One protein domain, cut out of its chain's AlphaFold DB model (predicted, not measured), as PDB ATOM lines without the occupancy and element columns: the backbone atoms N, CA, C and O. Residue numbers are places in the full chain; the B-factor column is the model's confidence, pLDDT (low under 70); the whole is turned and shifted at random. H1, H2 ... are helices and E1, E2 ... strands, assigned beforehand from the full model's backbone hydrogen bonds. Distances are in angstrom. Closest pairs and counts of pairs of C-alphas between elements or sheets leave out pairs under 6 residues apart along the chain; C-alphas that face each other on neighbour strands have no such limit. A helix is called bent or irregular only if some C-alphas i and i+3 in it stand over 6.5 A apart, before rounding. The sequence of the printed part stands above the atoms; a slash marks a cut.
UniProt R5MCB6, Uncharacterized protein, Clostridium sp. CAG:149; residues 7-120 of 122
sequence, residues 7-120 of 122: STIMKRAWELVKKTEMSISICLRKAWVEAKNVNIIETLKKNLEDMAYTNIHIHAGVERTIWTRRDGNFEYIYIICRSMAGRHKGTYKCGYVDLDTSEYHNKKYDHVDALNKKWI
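AT A GLANCE: This is residues 7 to 120 of the 122 residues of an uncharacterized protein of Clostridium sp. CAG:149 (UniProt R5MCB6). A long helix, H2, packs with residues 36 to 53 on one face of a strongly twisted four-stranded sheet; its other end reaches past the sheet to the shorter H1. The 114 printed residues include two named helices, then four strands forming an antiparallel meander, E1 E2 E3 E4, each beside the one before. The class is mixed; the whole is loose, radius of gyration of the C-alphas 16.9 A, spanning 50 by 30 by 24 A.

HOW THE PARTS SIT: H1, residues 7 to 20, touches H2, residues 24 to 54, at its residues 24 to 35 alone, at a steep tilt of 56 degrees, opposite ways; the closest C-alphas are those of Ala 13 and Leu 28, 4.7 A. H2 is on the sheet of E1, residues 63 to 71, E2, 74 to 82, E3, 88 to 98, and E4, 103 to 105; Lys 45 and Ile 66 are the closest C-alphas of H2 and E1, 6.3 A. Within hydrogen-bond range are N 67 and O 78, N 79 and O 92, N 98 and O 103, each 2.9 A. Every O i to N i+4 pair is within range in H1, 25 of 27 in H2.

IN THESE COORDINATES: H1 begins at C-alpha 7 (-25.133, -0.524, -32.059) and is 20.1 A long; H2, 45.4 A, is only just irregular, C-alphas 50 and 53 being 6.7 A apart. E1 is 25.3 A, E2 24.9 A, E3 27.3 A with a 51 degree bend at residue 94; E4, 6.6 A, ends at C-alpha 105 (-19.642, 27.111, -39.918).

THE WHOLE: The C-alphas farthest apart are those of Glu 21 and Ile 56, 51.7 A. The printed part has no cut and no long link; no printed residue is under pLDDT 70.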
ATOM      1  N   SER A   7     -23.955   0.316 -31.816       94.12
ATOM      2  CA  SER A   7     -25.133  -0.524 -32.059       94.12
ATOM      3  C   SER A   7     -26.219   0.260 -32.791       94.12
ATOM      4  O   SER A   7     -26.769  -0.228 -33.778       94.12
ATOM      5  N   THR A   8     -26.483   1.499 -32.368       94.88
ATOM      6  CA  THR A   8     -27.448   2.383 -33.034       94.88
ATOM      7  C   THR A   8     -27.029   2.694 -34.469       94.88
ATOM      8  O   THR A   8     -27.855   2.593 -35.373       94.88
ATOM      9  N   ILE A   9     -25.747   2.995 -34.703       96.31
ATOM     10  CA  ILE A   9     -25.222   3.272 -36.053       96.31
ATOM     11  C   ILE A   9     -25.382   2.050 -36.961       96.31
ATOM     12  O   ILE A   9     -25.834   2.178 -38.097       96.31
ATOM     13  N   MET A  10     -25.071   0.852 -36.461       96.88
ATOM     14  CA  MET A  10     -25.210  -0.377 -37.242       96.88
ATOM     15  C   MET A  10     -26.677  -0.694 -37.563       96.88
ATOM     16  O   MET A  10     -26.994  -1.044 -38.699       96.88
ATOM     17  N   LYS A  11     -27.589  -0.532 -36.593       96.75
ATOM     18  CA  LYS A  11     -29.036  -0.676 -36.827       96.75
ATOM     19  C   LYS A  11     -29.510   0.289 -37.910       96.75
ATOM     20  O   LYS A  11     -30.197  -0.125 -38.841       96.75
ATOM     21  N   ARG A  12     -29.067   1.545 -37.838       96.69
ATOM     22  CA  ARG A  12     -29.396   2.570 -38.825       96.69
ATOM     23  C   ARG A  12     -28.866   2.234 -40.220       96.69
ATOM     24  O   ARG A  12     -29.593   2.373 -41.199       96.69
ATOM     25  N   ALA A  13     -27.639   1.726 -40.322       96.94
ATOM     26  CA  ALA A  13     -27.077   1.258 -41.587       96.94
ATOM     27  C   ALA A  13     -27.933   0.139 -42.206       96.94
ATOM     28  O   ALA A  13     -28.250   0.187 -43.393       96.94
ATOM     29  N   TRP A  14     -28.374  -0.829 -41.399       96.62
ATOM     30  CA  TRP A  14     -29.263  -1.903 -41.855       96.62
ATOM     31  C   TRP A  14     -30.638  -1.408 -42.313       96.62
ATOM     32  O   TRP A  14     -31.166  -1.912 -43.304       96.62
ATOM     33  N   GLU A  15     -31.223  -0.421 -41.638       96.62
ATOM     34  CA  GLU A  15     -32.465   0.216 -42.098       96.62
ATOM     35  C   GLU A  15     -32.297   0.879 -43.467       96.62
ATOM     36  O   GLU A  15     -33.189   0.784 -44.310       96.62
ATOM     37  N   LEU A  16     -31.160   1.540 -43.701       96.31
ATOM     38  CA  LEU A  16     -30.862   2.181 -44.982       96.31
ATOM     39  C   LEU A  16     -30.697   1.152 -46.105       96.31
ATOM     40  O   LEU A  16     -31.249   1.365 -47.184       96.31
ATOM     41  N   VAL A  17     -30.024   0.022 -45.850       96.31
ATOM     42  CA  VAL A  17     -29.911  -1.086 -46.823       96.31
ATOM     43  C   VAL A  17     -31.297  -1.554 -47.263       96.31
ATOM     44  O   VAL A  17     -31.565  -1.641 -48.456       96.31
ATOM     45  N   LYS A  18     -32.211  -1.763 -46.308       95.31
ATOM     46  CA  LYS A  18     -33.582  -2.220 -46.590       95.31
ATOM     47  C   LYS A  18     -34.416  -1.219 -47.394       95.31
ATOM     48  O   LYS A  18     -35.353  -1.627 -48.062       95.31
ATOM     49  N   LYS A  19     -34.121   0.080 -47.288       94.88
ATOM     50  CA  LYS A  19     -34.896   1.150 -47.939       94.88
ATOM     51  C   LYS A  19     -34.359   1.568 -49.302       94.88
ATOM     52  O   LYS A  19     -35.110   2.130 -50.086       94.88
ATOM     53  N   THR A  20     -33.059   1.405 -49.532       90.12
ATOM     54  CA  THR A  20     -32.367   2.012 -50.682       90.12
ATOM     55  C   THR A  20     -31.729   0.997 -51.620       90.12
ATOM     56  O   THR A  20     -31.185   1.410 -52.636       90.12
ATOM     57  N   GLU A  21     -31.736  -0.293 -51.259       89.44
ATOM     58  CA  GLU A  21     -31.072  -1.387 -51.992       89.44
ATOM     59  C   GLU A  21     -29.566  -1.146 -52.247       89.44
ATOM     60  O   GLU A  21     -28.925  -1.826 -53.045       89.44
ATOM     61  N   MET A  22     -28.963  -0.190 -51.532       93.50
ATOM     62  CA  MET A  22     -27.532   0.101 -51.588       93.50
ATOM     63  C   MET A  22     -26.726  -0.904 -50.757       93.50
ATOM     64  O   MET A  22     -27.221  -1.510 -49.804       93.50
ATOM     65  N   SER A  23     -25.432  -1.023 -51.068       96.50
ATOM     66  CA  SER A  23     -24.518  -1.867 -50.298       96.50
ATOM     67  C   SER A  23     -24.379  -1.397 -48.843       96.50
ATOM     68  O   SER A  23     -24.422  -0.201 -48.529       96.50
ATOM     69  N   ILE A  24     -24.145  -2.352 -47.936       95.62
ATOM     70  CA  ILE A  24     -23.987  -2.082 -46.500       95.62
ATOM     71  C   ILE A  24     -22.865  -1.080 -46.205       95.62
ATOM     72  O   ILE A  24     -22.997  -0.283 -45.283       95.62
ATOM     73  N   SER A  25     -21.790  -1.053 -47.001       96.12
ATOM     74  CA  SER A  25     -20.683  -0.109 -46.816       96.12
ATOM     75  C   SER A  25     -21.109   1.343 -47.060       96.12
ATOM     76  O   SER A  25     -20.773   2.223 -46.262       96.12
ATOM     77  N   ILE A  26     -21.904   1.604 -48.104       95.94
ATOM     78  CA  ILE A  26     -22.454   2.938 -48.397       95.94
ATOM     79  C   ILE A  26     -23.422   3.361 -47.290       95.94
ATOM     80  O   ILE A  26     -23.324   4.475 -46.769       95.94
ATOM     81  N   CYS A  27     -24.330   2.466 -46.903       96.94
ATOM     82  CA  CYS A  27     -25.307   2.713 -45.847       96.94
ATOM     83  C   CYS A  27     -24.645   2.958 -44.485       96.94
ATOM     84  O   CYS A  27     -25.071   3.843 -43.745       96.94
ATOM     85  N   LEU A  28     -23.566   2.238 -44.175       97.12
ATOM     86  CA  LEU A  28     -22.791   2.438 -42.955       97.12
ATOM     87  C   LEU A  28     -22.114   3.808 -42.943       97.12
ATOM     88  O   LEU A  28     -22.184   4.510 -41.935       97.12
ATOM     89  N   ARG A  29     -21.519   4.238 -44.063       96.00
ATOM     90  CA  ARG A  29     -20.941   5.584 -44.180       96.00
ATOM     91  C   ARG A  29     -21.996   6.672 -43.955       96.00
ATOM     92  O   ARG A  29     -21.739   7.600 -43.196       96.00
ATOM     93  N   LYS A  30     -23.189   6.527 -44.545       95.44
ATOM     94  CA  LYS A  30     -24.317   7.451 -44.329       95.44
ATOM     95  C   LYS A  30     -24.757   7.489 -42.862       95.44
ATOM     96  O   LYS A  30     -24.872   8.568 -42.293       95.44
ATOM     97  N   ALA A  31     -24.920   6.330 -42.225       96.31
ATOM     98  CA  ALA A  31     -25.287   6.246 -40.811       96.31
ATOM     99  C   ALA A  31     -24.239   6.896 -39.885       96.31
ATOM    100  O   ALA A  31     -24.591   7.512 -38.880       96.31
ATOM    101  N   TRP A  32     -22.951   6.802 -40.228       96.56
ATOM    102  CA  TRP A  32     -21.886   7.499 -39.503       96.56
ATOM    103  C   TRP A  32     -21.968   9.018 -39.636       96.56
ATOM    104  O   TRP A  32     -21.784   9.711 -38.636       96.56
ATOM    105  N   VAL A  33     -22.244   9.531 -40.836       95.50
ATOM    106  CA  VAL A  33     -22.443  10.972 -41.067       95.50
ATOM    107  C   VAL A  33     -23.645  11.474 -40.265       95.50
ATOM    108  O   VAL A  33     -23.515  12.431 -39.505       95.50
ATOM    109  N   GLU A  34     -24.779  10.766 -40.310       94.44
ATOM    110  CA  GLU A  34     -25.957  11.096 -39.495       94.44
ATOM    111  C   GLU A  34     -25.615  11.158 -37.993       94.44
ATOM    112  O   GLU A  34     -25.970  12.119 -37.309       94.44
ATOM    113  N   ALA A  35     -24.872  10.176 -37.473       95.69
ATOM    114  CA  ALA A  35     -24.481  10.145 -36.064       95.69
ATOM    115  C   ALA A  35     -23.522  11.281 -35.672       95.69
ATOM    116  O   ALA A  35     -23.613  11.814 -34.562       95.69
ATOM    117  N   LYS A  36     -22.608  11.673 -36.567       95.12
ATOM    118  CA  LYS A  36     -21.731  12.833 -36.360       95.12
ATOM    119  C   LYS A  36     -22.530  14.130 -36.325       95.12
ATOM    120  O   LYS A  36     -22.326  14.916 -35.402       95.12
ATOM    121  N   ASN A  37     -23.474  14.303 -37.251       95.00
ATOM    122  CA  ASN A  37     -24.356  15.470 -37.313       95.00
ATOM    123  C   ASN A  37     -25.165  15.631 -36.021       95.00
ATOM    124  O   ASN A  37     -25.211  16.718 -35.451       95.00
ATOM    125  N   VAL A  38     -25.747  14.544 -35.505       93.44
ATOM    126  CA  VAL A  38     -26.465  14.578 -34.218       93.44
ATOM    127  C   VAL A  38     -25.535  15.027 -33.090       93.44
ATOM    128  O   VAL A  38     -25.881  15.936 -32.339       93.44
ATOM    129  N   ASN A  39     -24.332  14.451 -33.004       94.38
ATOM    130  CA  ASN A  39     -23.381  14.768 -31.939       94.38
ATOM    131  C   ASN A  39     -22.903  16.231 -31.971       94.38
ATOM    132  O   ASN A  39     -22.823  16.869 -30.917       94.38
ATOM    133  N   ILE A  40     -22.584  16.771 -33.154       95.44
ATOM    134  CA  ILE A  40     -22.150  18.168 -33.280       95.44
ATOM    135  C   ILE A  40     -23.304  19.125 -32.975       95.44
ATOM    136  O   ILE A  40     -23.129  20.023 -32.157       95.44
ATOM    137  N   ILE A  41     -24.505  18.892 -33.518       96.00
ATOM    138  CA  ILE A  41     -25.676  19.743 -33.261       96.00
ATOM    139  C   ILE A  41     -26.014  19.764 -31.766       96.00
ATOM    140  O   ILE A  41     -26.264  20.832 -31.216       96.00
ATOM    141  N   GLU A  42     -25.994  18.615 -31.088       95.56
ATOM    142  CA  GLU A  42     -26.270  18.526 -29.649       95.56
ATOM    143  C   GLU A  42     -25.224  19.280 -28.812       95.56
ATOM    144  O   GLU A  42     -25.573  20.005 -27.880       95.56
ATOM    145  N   THR A  43     -23.949  19.200 -29.204       95.94
ATOM    146  CA  THR A  43     -22.866  19.969 -28.570       95.94
ATOM    147  C   THR A  43     -23.081  21.476 -28.732       95.94
ATOM    148  O   THR A  43     -22.984  22.226 -27.761       95.94
ATOM    149  N   LEU A  44     -23.420  21.928 -29.943       97.06
ATOM    150  CA  LEU A  44     -23.680  23.341 -30.231       97.06
ATOM    151  C   LEU A  44     -24.920  23.850 -29.485       97.06
ATOM    152  O   LEU A  44     -24.890  24.950 -28.940       97.06
ATOM    153  N   LYS A  45     -25.990  23.047 -29.399       97.25
ATOM    154  CA  LYS A  45     -27.187  23.386 -28.615       97.25
ATOM    155  C   LYS A  45     -26.844  23.618 -27.152       97.25
ATOM    156  O   LYS A  45     -27.148  24.689 -26.640       97.25
ATOM    157  N   LYS A  46     -26.137  22.679 -26.522       96.06
ATOM    158  CA  LYS A  46     -25.715  22.807 -25.122       96.06
ATOM    159  C   LYS A  46     -24.863  24.057 -24.895       96.06
ATOM    160  O   LYS A  46     -25.066  24.794 -23.936       96.06
ATOM    161  N   ASN A  47     -23.932  24.329 -25.806       96.31
ATOM    162  CA  ASN A  47     -23.111  25.529 -25.729       96.31
ATOM    163  C   ASN A  47     -23.944  26.815 -25.773       96.31
ATOM    164  O   ASN A  47     -23.665  27.747 -25.020       96.31
ATOM    165  N   LEU A  48     -24.958  26.863 -26.636       96.19
ATOM    166  CA  LEU A  48     -25.855  28.007 -26.742       96.19
ATOM    167  C   LEU A  48     -26.813  28.112 -25.553       96.19
ATOM    168  O   LEU A  48     -27.104  29.227 -25.139       96.19
ATOM    169  N   GLU A  49     -27.278  26.996 -24.989       95.25
ATOM    170  CA  GLU A  49     -28.082  26.975 -23.757       95.25
ATOM    171  C   GLU A  49     -27.309  27.594 -22.589       95.25
ATOM    172  O   GLU A  49     -27.827  28.492 -21.923       95.25
ATOM    173  N   ASP A  50     -26.045  27.196 -22.407       93.44
ATOM    174  CA  ASP A  50     -25.156  27.769 -21.388       93.44
ATOM    175  C   ASP A  50     -24.969  29.283 -21.593       93.44
ATOM    176  O   ASP A  50     -24.974  30.072 -20.643       93.44
ATOM    177  N   MET A  51     -24.791  29.709 -22.847       93.06
ATOM    178  CA  MET A  51     -24.584  31.116 -23.189       93.06
ATOM    179  C   MET A  51     -25.842  31.968 -23.094       93.06
ATOM    180  O   MET A  51     -25.736  33.163 -22.820       93.06
ATOM    181  N   ALA A  52     -27.013  31.392 -23.369       92.56
ATOM    182  CA  ALA A  52     -28.240  32.144 -23.591       92.56
ATOM    183  C   ALA A  52     -28.550  33.080 -22.416       92.56
ATOM    184  O   ALA A  52     -28.980  34.207 -22.637       92.56
ATOM    185  N   TYR A  53     -28.280  32.645 -21.186       89.75
ATOM    186  CA  TYR A  53     -28.549  33.423 -19.975       89.75
ATOM    187  C   TYR A  53     -27.307  34.065 -19.347       89.75
ATOM    188  O   TYR A  53     -27.450  34.917 -18.474       89.75
ATOM    189  N   THR A  54     -26.101  33.683 -19.772       89.75
ATOM    190  CA  THR A  54     -24.843  34.198 -19.202       89.75
ATOM    191  C   THR A  54     -24.221  35.314 -20.035       89.75
ATOM    192  O   THR A  54     -23.424  36.097 -19.522       89.75
ATOM    193  N   ASN A  55     -24.578  35.421 -21.316       90.62
ATOM    194  CA  ASN A  55     -24.012  36.415 -22.215       90.62
ATOM    195  C   ASN A  55     -24.830  37.717 -22.222       90.62
ATOM    196  O   ASN A  55     -26.008  37.727 -22.576       90.62
ATOM    197  N   ILE A  56     -24.168  38.838 -21.922       89.31
ATOM    198  CA  ILE A  56     -24.786  40.172 -21.841       89.31
ATOM    199  C   ILE A  56     -25.390  40.668 -23.167       89.31
ATOM    200  O   ILE A  56     -26.309  41.484 -23.162       89.31
ATOM    201  N   HIS A  57     -24.908  40.181 -24.313       91.88
ATOM    202  CA  HIS A  57     -25.406  40.591 -25.626       91.88
ATOM    203  C   HIS A  57     -26.696  39.851 -26.017       91.88
ATOM    204  O   HIS A  57     -27.480  40.360 -26.820       91.88
ATOM    205  N   ILE A  58     -26.984  38.703 -25.394       91.50
ATOM    206  CA  ILE A  58     -28.177  37.885 -25.652       91.50
ATOM    207  C   ILE A  58     -29.295  38.302 -24.683       91.50
ATOM    208  O   ILE A  58     -29.706  37.570 -23.786       91.50
ATOM    209  N   HIS A  59     -29.799  39.522 -24.837       90.69
ATOM    210  CA  HIS A  59     -30.698  40.149 -23.859       90.69
ATOM    211  C   HIS A  59     -32.156  40.282 -24.331       90.69
ATOM    212  O   HIS A  59     -33.004  40.738 -23.566       90.69
ATOM    213  N   ALA A  60     -32.483  39.874 -25.562       90.44
ATOM    214  CA  ALA A  60     -33.864  39.913 -26.031       90.44
ATOM    215  C   ALA A  60     -34.749  38.931 -25.239       90.44
ATOM    216  O   ALA A  60     -34.435  37.749 -25.116       90.44
ATOM    217  N   GLY A  61     -35.898  39.412 -24.759       90.69
ATOM    218  CA  GLY A  61     -36.882  38.583 -24.058       90.69
ATOM    219  C   GLY A  61     -36.420  38.052 -22.694       90.69
ATOM    220  O   GLY A  61     -35.351  38.383 -22.188       90.69
ATOM    221  N   VAL A  62     -37.279  37.237 -22.084       91.19
ATOM    222  CA  VAL A  62     -37.017  36.575 -20.792       91.19
ATOM    223  C   VAL A  62     -36.774  35.081 -20.969       91.19
ATOM    224  O   VAL A  62     -35.943  34.515 -20.269       91.19
ATOM    225  N   GLU A  63     -37.433  34.463 -21.950       94.19
ATOM    226  CA  GLU A  63     -37.243  33.063 -22.313       94.19
ATOM    227  C   GLU A  63     -36.360  32.958 -23.548       94.19
ATOM    228  O   GLU A  63     -36.569  33.665 -24.539       94.19
ATOM    229  N   ARG A  64     -35.392  32.045 -23.500       94.75
ATOM    230  CA  ARG A  64     -34.465  31.764 -24.594       94.75
ATOM    231  C   ARG A  64     -34.424  30.267 -24.834       94.75
ATOM    232  O   ARG A  64     -34.152  29.502 -23.910       94.75
ATOM    233  N   THR A  65     -34.696  29.862 -26.066       95.19
ATOM    234  CA  THR A  65     -34.685  28.458 -26.482       95.19
ATOM    235  C   THR A  65     -33.843  28.275 -27.730       95.19
ATOM    236  O   THR A  65     -33.751  29.175 -28.569       95.19
ATOM    237  N   ILE A  66     -33.218  27.105 -27.860       97.31
ATOM    238  CA  ILE A  66     -32.432  26.784 -29.049       97.31
ATOM    239  C   ILE A  66     -33.330  26.132 -30.082       97.31
ATOM    240  O   ILE A  66     -33.990  25.125 -29.820       97.31
ATOM    241  N   TRP A  67     -33.334  26.701 -31.278       96.69
ATOM    242  CA  TRP A  67     -34.113  26.203 -32.397       96.69
ATOM    243  C   TRP A  67     -33.198  25.854 -33.563       96.69
ATOM    244  O   TRP A  67     -32.187  26.519 -33.787       96.69
ATOM    245  N   THR A  68     -33.553  24.806 -34.307       96.62
ATOM    246  CA  THR A  68     -32.837  24.422 -35.525       96.62
ATOM    247  C   THR A  68     -33.768  24.408 -36.723       96.62
ATOM    248  O   THR A  68     -34.942  24.054 -36.606       96.62
ATOM    249  N   ARG A  69     -33.238  24.815 -37.879       96.31
ATOM    250  CA  ARG A  69     -33.928  24.767 -39.169       96.31
ATOM    251  C   ARG A  69     -33.085  24.004 -40.164       96.31
ATOM    252  O   ARG A  69     -31.971  24.430 -40.463       96.31
ATOM    253  N   ARG A  70     -33.653  22.962 -40.757       96.00
ATOM    254  CA  ARG A  70     -33.055  22.319 -41.921       96.00
ATOM    255  C   ARG A  70     -33.401  23.070 -43.200       96.00
ATOM    256  O   ARG A  70     -34.546  23.475 -43.390       96.00
ATOM    257  N   ASP A  71     -32.410  23.236 -44.061       95.50
ATOM    258  CA  ASP A  71     -32.547  23.810 -45.395       95.50
ATOM    259  C   ASP A  71     -31.548  23.123 -46.335       95.50
ATOM    260  O   ASP A  71     -30.339  23.353 -46.256       95.50
ATOM    261  N   GLY A  72     -32.046  22.192 -47.152       95.25
ATOM    262  CA  GLY A  72     -31.204  21.290 -47.936       95.25
ATOM    263  C   GLY A  72     -30.236  20.498 -47.050       95.25
ATOM    264  O   GLY A  72     -30.655  19.835 -46.097       95.25
ATOM    265  N   ASN A  73     -28.942  20.612 -47.355       95.62
ATOM    266  CA  ASN A  73     -27.863  19.926 -46.639       95.62
ATOM    267  C   ASN A  73     -27.354  20.712 -45.426       95.62
ATOM    268  O   ASN A  73     -26.353  20.332 -44.834       95.62
ATOM    269  N   PHE A  74     -28.030  21.787 -45.023       96.44
ATOM    270  CA  PHE A  74     -27.604  22.606 -43.894       96.44
ATOM    271  C   PHE A  74     -28.620  22.552 -42.757       96.44
ATOM    272  O   PHE A  74     -29.829  22.668 -42.967       96.44
ATOM    273  N   GLU A  75     -28.125  22.439 -41.530       97.50
ATOM    274  CA  GLU A  75     -28.916  22.606 -40.314       97.50
ATOM    275  C   GLU A  75     -28.484  23.896 -39.612       97.50
ATOM    276  O   GLU A  75     -27.427  23.971 -38.985       97.50
ATOM    277  N   TYR A  76     -29.304  24.933 -39.736       97.06
ATOM    278  CA  TYR A  76     -29.080  26.235 -39.120       97.06
ATOM    279  C   TYR A  76     -29.506  26.229 -37.659       97.06
ATOM    280  O   TYR A  76     -30.539  25.648 -37.324       97.06
ATOM    281  N   ILE A  77     -28.760  26.931 -36.807       97.38
ATOM    282  CA  ILE A  77     -29.017  26.993 -35.367       97.38
ATOM    283  C   ILE A  77     -29.294  28.437 -34.951       97.38
ATOM    284  O   ILE A  77     -28.631  29.375 -35.400       97.38
ATOM    285  N   TYR A  78     -30.281  28.609 -34.076       96.81
ATOM    286  CA  TYR A  78     -30.752  29.906 -33.616       96.81
ATOM    287  C   TYR A  78     -31.026  29.896 -32.116       96.81
ATOM    288  O   TYR A  78     -31.487  28.892 -31.571       96.81
ATOM    289  N   ILE A  79     -30.852  31.048 -31.474       96.81
ATOM    290  CA  ILE A  79     -31.482  31.334 -30.182       96.81
ATOM    291  C   ILE A  79     -32.754  32.126 -30.462       96.81
ATOM    292  O   ILE A  79     -32.704  33.198 -31.069       96.81
ATOM    293  N   ILE A  80     -33.893  31.601 -30.027       96.94
ATOM    294  CA  ILE A  80     -35.192  32.260 -30.127       96.94
ATOM    295  C   ILE A  80     -35.542  32.861 -28.777       96.94
ATOM    296  O   ILE A  80     -35.596  32.166 -27.765       96.94
ATOM    297  N   CYS A  81     -35.825  34.156 -28.791       96.31
ATOM    298  CA  CYS A  81     -36.137  34.933 -27.609       96.31
ATOM    299  C   CYS A  81     -37.629  35.239 -27.542       96.31
ATOM    300  O   CYS A  81     -38.221  35.714 -28.520       96.31
ATOM    301  N   ARG A  82     -38.244  35.001 -26.382       96.31
ATOM    302  CA  ARG A  82     -39.674  35.215 -26.142       96.31
ATOM    303  C   ARG A  82     -39.929  35.985 -24.846       96.31
ATOM    304  O   ARG A  82     -39.118  36.004 -23.923       96.31
ATOM    305  N   SER A  83     -41.065  36.674 -24.789       94.81
ATOM    306  CA  SER A  83     -41.611  37.225 -23.541       94.81
ATOM    307  C   SER A  83     -42.218  36.120 -22.676       94.81
ATOM    308  O   SER A  83     -42.571  35.082 -23.217       94.81
ATOM    309  N   MET A  84     -42.521  36.415 -21.410       91.94
ATOM    310  CA  MET A  84     -43.249  35.510 -20.504       91.94
ATOM    311  C   MET A  84     -44.628  35.082 -21.044       91.94
ATOM    312  O   MET A  84     -45.100  33.991 -20.771       91.94
ATOM    313  N   ALA A  85     -45.266  35.919 -21.871       93.56
ATOM    314  CA  ALA A  85     -46.513  35.585 -22.567       93.56
ATOM    315  C   ALA A  85     -46.290  34.807 -23.887       93.56
ATOM    316  O   ALA A  85     -47.153  34.811 -24.763       93.56
ATOM    317  N   GLY A  86     -45.098  34.245 -24.114       91.12
ATOM    318  CA  GLY A  86     -44.738  33.454 -25.298       91.12
ATOM    319  C   GLY A  86     -44.534  34.231 -26.609       91.12
ATOM    320  O   GLY A  86     -44.172  33.624 -27.623       91.12
ATOM    321  N   ARG A  87     -44.731  35.561 -26.623       94.00
ATOM    322  CA  ARG A  87     -44.546  36.414 -27.815       94.00
ATOM    323  C   ARG A  87     -43.077  36.493 -28.229       94.00
ATOM    324  O   ARG A  87     -42.218  36.705 -27.377       94.00
ATOM    325  N   HIS A  88     -42.803  36.387 -29.529       96.19
ATOM    326  CA  HIS A  88     -41.457  36.535 -30.096       96.19
ATOM    327  C   HIS A  88     -40.878  37.930 -29.820       96.19
ATOM    328  O   HIS A  88     -41.594  38.934 -29.856       96.19
ATOM    329  N   LYS A  89     -39.588  37.974 -29.483       95.75
ATOM    330  CA  LYS A  89     -38.835  39.197 -29.174       95.75
ATOM    331  C   LYS A  89     -37.558  39.346 -29.988       95.75
ATOM    332  O   LYS A  89     -37.068  40.459 -30.119       95.75
ATOM    333  N   GLY A  90     -37.019  38.256 -30.522       94.69
ATOM    334  CA  GLY A  90     -35.799  38.302 -31.311       94.69
ATOM    335  C   GLY A  90     -35.294  36.918 -31.680       94.69
ATOM    336  O   GLY A  90     -35.740  35.900 -31.140       94.69
ATOM    337  N   THR A  91     -34.356  36.899 -32.619       95.44
ATOM    338  CA  THR A  91     -33.682  35.687 -33.068       95.44
ATOM    339  C   THR A  91     -32.212  35.989 -33.295       95.44
ATOM    340  O   THR A  91     -31.882  36.827 -34.130       95.44
ATOM    341  N   TYR A  92     -31.340  35.268 -32.597       95.50
ATOM    342  CA  TYR A  92     -29.901  35.316 -32.828       95.50
ATOM    343  C   TYR A  92     -29.505  34.141 -33.716       95.50
ATOM    344  O   TYR A  92     -29.872  32.997 -33.445       95.50
ATOM    345  N   LYS A  93     -28.787  34.435 -34.799       96.31
ATOM    346  CA  LYS A  93     -28.248  33.435 -35.732       96.31
ATOM    347  C   LYS A  93     -26.921  32.909 -35.199       96.31
ATOM    348  O   LYS A  93     -26.050  33.716 -34.875       96.31
ATOM    349  N   CYS A  94     -26.771  31.591 -35.132       96.25
ATOM    350  CA  CYS A  94     -25.651  30.945 -34.449       96.25
ATOM    351  C   CYS A  94     -24.838  30.030 -35.377       96.25
ATOM    352  O   CYS A  94     -24.258  29.048 -34.914       96.25
ATOM    353  N   GLY A  95     -24.820  30.309 -36.680       95.81
ATOM    354  CA  GLY A  95     -24.184  29.446 -37.672       95.81
ATOM    355  C   GLY A  95     -25.048  28.267 -38.108       95.81
ATOM    356  O   GLY A  95     -26.264  28.213 -37.882       95.81
ATOM    357  N   TYR A  96     -24.404  27.325 -38.786       96.94
ATOM    358  CA  TYR A  96     -25.035  26.132 -39.333       96.94
ATOM    359  C   TYR A  96     -24.063  24.958 -39.365       96.94
ATOM    360  O   TYR A  96     -22.847  25.137 -39.328       96.94
ATOM    361  N   VAL A  97     -24.618  23.755 -39.443       97.75
ATOM    362  CA  VAL A  97     -23.873  22.522 -39.688       97.75
ATOM    363  C   VAL A  97     -24.119  22.087 -41.126       97.75
ATOM    364  O   VAL A  97     -25.276  21.973 -41.536       97.75
ATOM    365  N   ASP A  98     -23.052  21.856 -41.881       97.06
ATOM    366  CA  ASP A  98     -23.108  21.143 -43.155       97.06
ATOM    367  C   ASP A  98     -23.274  19.646 -42.863       97.06
ATOM    368  O   ASP A  98     -22.453  19.019 -42.190       97.06
ATOM    369  N   LEU A  99     -24.397  19.084 -43.302       95.31
ATOM    370  CA  LEU A  99     -24.795  17.716 -43.006       95.31
ATOM    371  C   LEU A  99     -24.044  16.682 -43.851       95.31
ATOM    372  O   LEU A  99     -24.065  15.507 -43.480       95.31
ATOM    373  N   ASP A 100     -23.385  17.077 -44.939       92.81
ATOM    374  CA  ASP A 100     -22.573  16.163 -45.744       92.81
ATOM    375  C   ASP A 100     -21.170  16.011 -45.154       92.81
ATOM    376  O   ASP A 100     -20.636  14.897 -45.089       92.81
ATOM    377  N   THR A 101     -20.580  17.119 -44.697       93.81
ATOM    378  CA  THR A 101     -19.224  17.140 -44.123       93.81
ATOM    379  C   THR A 101     -19.207  16.948 -42.605       93.81
ATOM    380  O   THR A 101     -18.180  16.557 -42.046       93.81
ATOM    381  N   SER A 102     -20.346  17.144 -41.933       94.69
ATOM    382  CA  SER A 102     -20.467  17.204 -40.470       94.69
ATOM    383  C   SER A 102     -19.653  18.333 -39.832       94.69
ATOM    384  O   SER A 102     -19.192  18.201 -38.693       94.69
ATOM    385  N   GLU A 103     -19.476  19.441 -40.548       96.06
ATOM    386  CA  GLU A 103     -18.704  20.597 -40.099       96.06
ATOM    387  C   GLU A 103     -19.607  21.766 -39.705       96.06
ATOM    388  O   GLU A 103     -20.669  21.998 -40.282       96.06
ATOM    389  N   TYR A 104     -19.184  22.498 -38.675       97.31
ATOM    390  CA  TYR A 104     -19.856  23.705 -38.215       97.31
ATOM    391  C   TYR A 104     -19.222  24.941 -38.846       97.31
ATOM    392  O   TYR A 104     -17.998  25.075 -38.865       97.31
ATOM    393  N   HIS A 105     -20.065  25.867 -39.294       96.31
ATOM    394  CA  HIS A 105     -19.642  27.111 -39.918       96.31
ATOM    395  C   HIS A 105     -20.426  28.310 -39.383       96.31
ATOM    396  O   HIS A 105     -21.640  28.249 -39.163       96.31
ATOM    397  N   ASN A 106     -19.729  29.441 -39.276       93.81
ATOM    398  CA  ASN A 106     -20.306  30.757 -39.024       93.81
ATOM    399  C   ASN A 106     -20.252  31.613 -40.282       93.81
ATOM    400  O   ASN A 106     -19.264  31.620 -41.017       93.81
ATOM    401  N   LYS A 107     -21.299  32.401 -40.491       88.19
ATOM    402  CA  LYS A 107     -21.337  33.465 -41.489       88.19
ATOM    403  C   LYS A 107     -20.851  34.772 -40.873       88.19
ATOM    404  O   LYS A 107     -20.966  35.004 -39.674       88.19
ATOM    405  N   LYS A 108     -20.399  35.681 -41.742       83.81
ATOM    406  CA  LYS A 108     -19.956  37.040 -41.385       83.81
ATOM    407  C   LYS A 108     -20.971  37.819 -40.531       83.81
ATOM    408  O   LYS A 108     -20.568  38.646 -39.728       83.81
ATOM    409  N   TYR A 109     -22.263  37.562 -40.729       86.25
ATOM    410  CA  TYR A 109     -23.371  38.263 -40.069       86.25
ATOM    411  C   TYR A 109     -24.130  37.376 -39.073       86.25
ATOM    412  O   TYR A 109     -25.294  37.643 -38.762       86.25
ATOM    413  N   ASP A 110     -23.515  36.282 -38.622       93.56
ATOM    414  CA  ASP A 110     -24.043  35.536 -37.488       93.56
ATOM    415  C   ASP A 110     -23.701  36.254 -36.184       93.56
ATOM    416  O   ASP A 110     -22.687  36.935 -36.067       93.56
ATOM    417  N   HIS A 111     -24.577  36.100 -35.199       94.81
ATOM    418  CA  HIS A 111     -24.474  36.812 -33.932       94.81
ATOM    419  C   HIS A 111     -23.551  36.075 -32.964       94.81
ATOM    420  O   HIS A 111     -22.847  36.695 -32.172       94.81
ATOM    421  N   VAL A 112     -23.559  34.739 -33.020       94.19
ATOM    422  CA  VAL A 112     -22.881  33.877 -32.049       94.19
ATOM    423  C   VAL A 112     -22.106  32.764 -32.747       94.19
ATOM    424  O   VAL A 112     -22.628  32.077 -33.623       94.19
ATOM    425  N   ASP A 113     -20.875  32.554 -32.291       94.56
ATOM    426  CA  ASP A 113     -20.092  31.341 -32.489       94.56
ATOM    427  C   ASP A 113     -20.526  30.316 -31.441       94.56
ATOM    428  O   ASP A 113     -20.142  30.391 -30.268       94.56
ATOM    429  N   ALA A 114     -21.365  29.372 -31.862       94.56
ATOM    430  CA  ALA A 114     -21.905  28.325 -31.010       94.56
ATOM    431  C   ALA A 114     -20.829  27.327 -30.560       94.56
ATOM    432  O   ALA A 114     -20.959  26.720 -29.497       94.56
ATOM    433  N   LEU A 115     -19.756  27.149 -31.334       95.06
ATOM    434  CA  LEU A 115     -18.689  26.217 -30.987       95.06
ATOM    435  C   LEU A 115     -17.791  26.811 -29.903       95.06
ATOM    436  O   LEU A 115     -17.544  26.168 -28.883       95.06
ATOM    437  N   ASN A 116     -17.349  28.052 -30.103       93.69
ATOM    438  CA  ASN A 116     -16.411  28.731 -29.208       93.69
ATOM    439  C   ASN A 116     -17.084  29.489 -28.061       93.69
ATOM    440  O   ASN A 116     -16.393  30.081 -27.232       93.69
ATOM    441  N   LYS A 117     -18.417  29.483 -28.016       93.31
ATOM    442  CA  LYS A 117     -19.231  30.243 -27.071       93.31
ATOM    443  C   LYS A 117     -18.940  31.750 -27.087       93.31
ATOM    444  O   LYS A 117     -18.783  32.378 -26.038       93.31
ATOM    445  N   LYS A 118     -18.836  32.347 -28.277       92.88
ATOM    446  CA  LYS A 118     -18.453  33.761 -28.437       92.88
ATOM    447  C   LYS A 118     -19.527  34.561 -29.146       92.88
ATOM    448  O   LYS A 118     -20.115  34.102 -30.115       92.88
ATOM    449  N   TRP A 119     -19.747  35.784 -28.682       91.75
ATOM    450  CA  TRP A 119     -20.472  36.779 -29.460       91.75
ATOM    451  C   TRP A 119     -19.582  37.251 -30.618       91.75
ATOM    452  O   TRP A 119     -18.411  37.553 -30.390       91.75
ATOM    453  N   ILE A 120     -20.113  37.271 -31.841       90.00
ATOM    454  CA  ILE A 120     -19.378  37.657 -33.055       90.00
ATOM    455  C   ILE A 120     -19.807  39.048 -33.526       90.00
ATOM    456  O   ILE A 120     -18.946  39.878 -33.814       90.00
TER     457      ILE A 120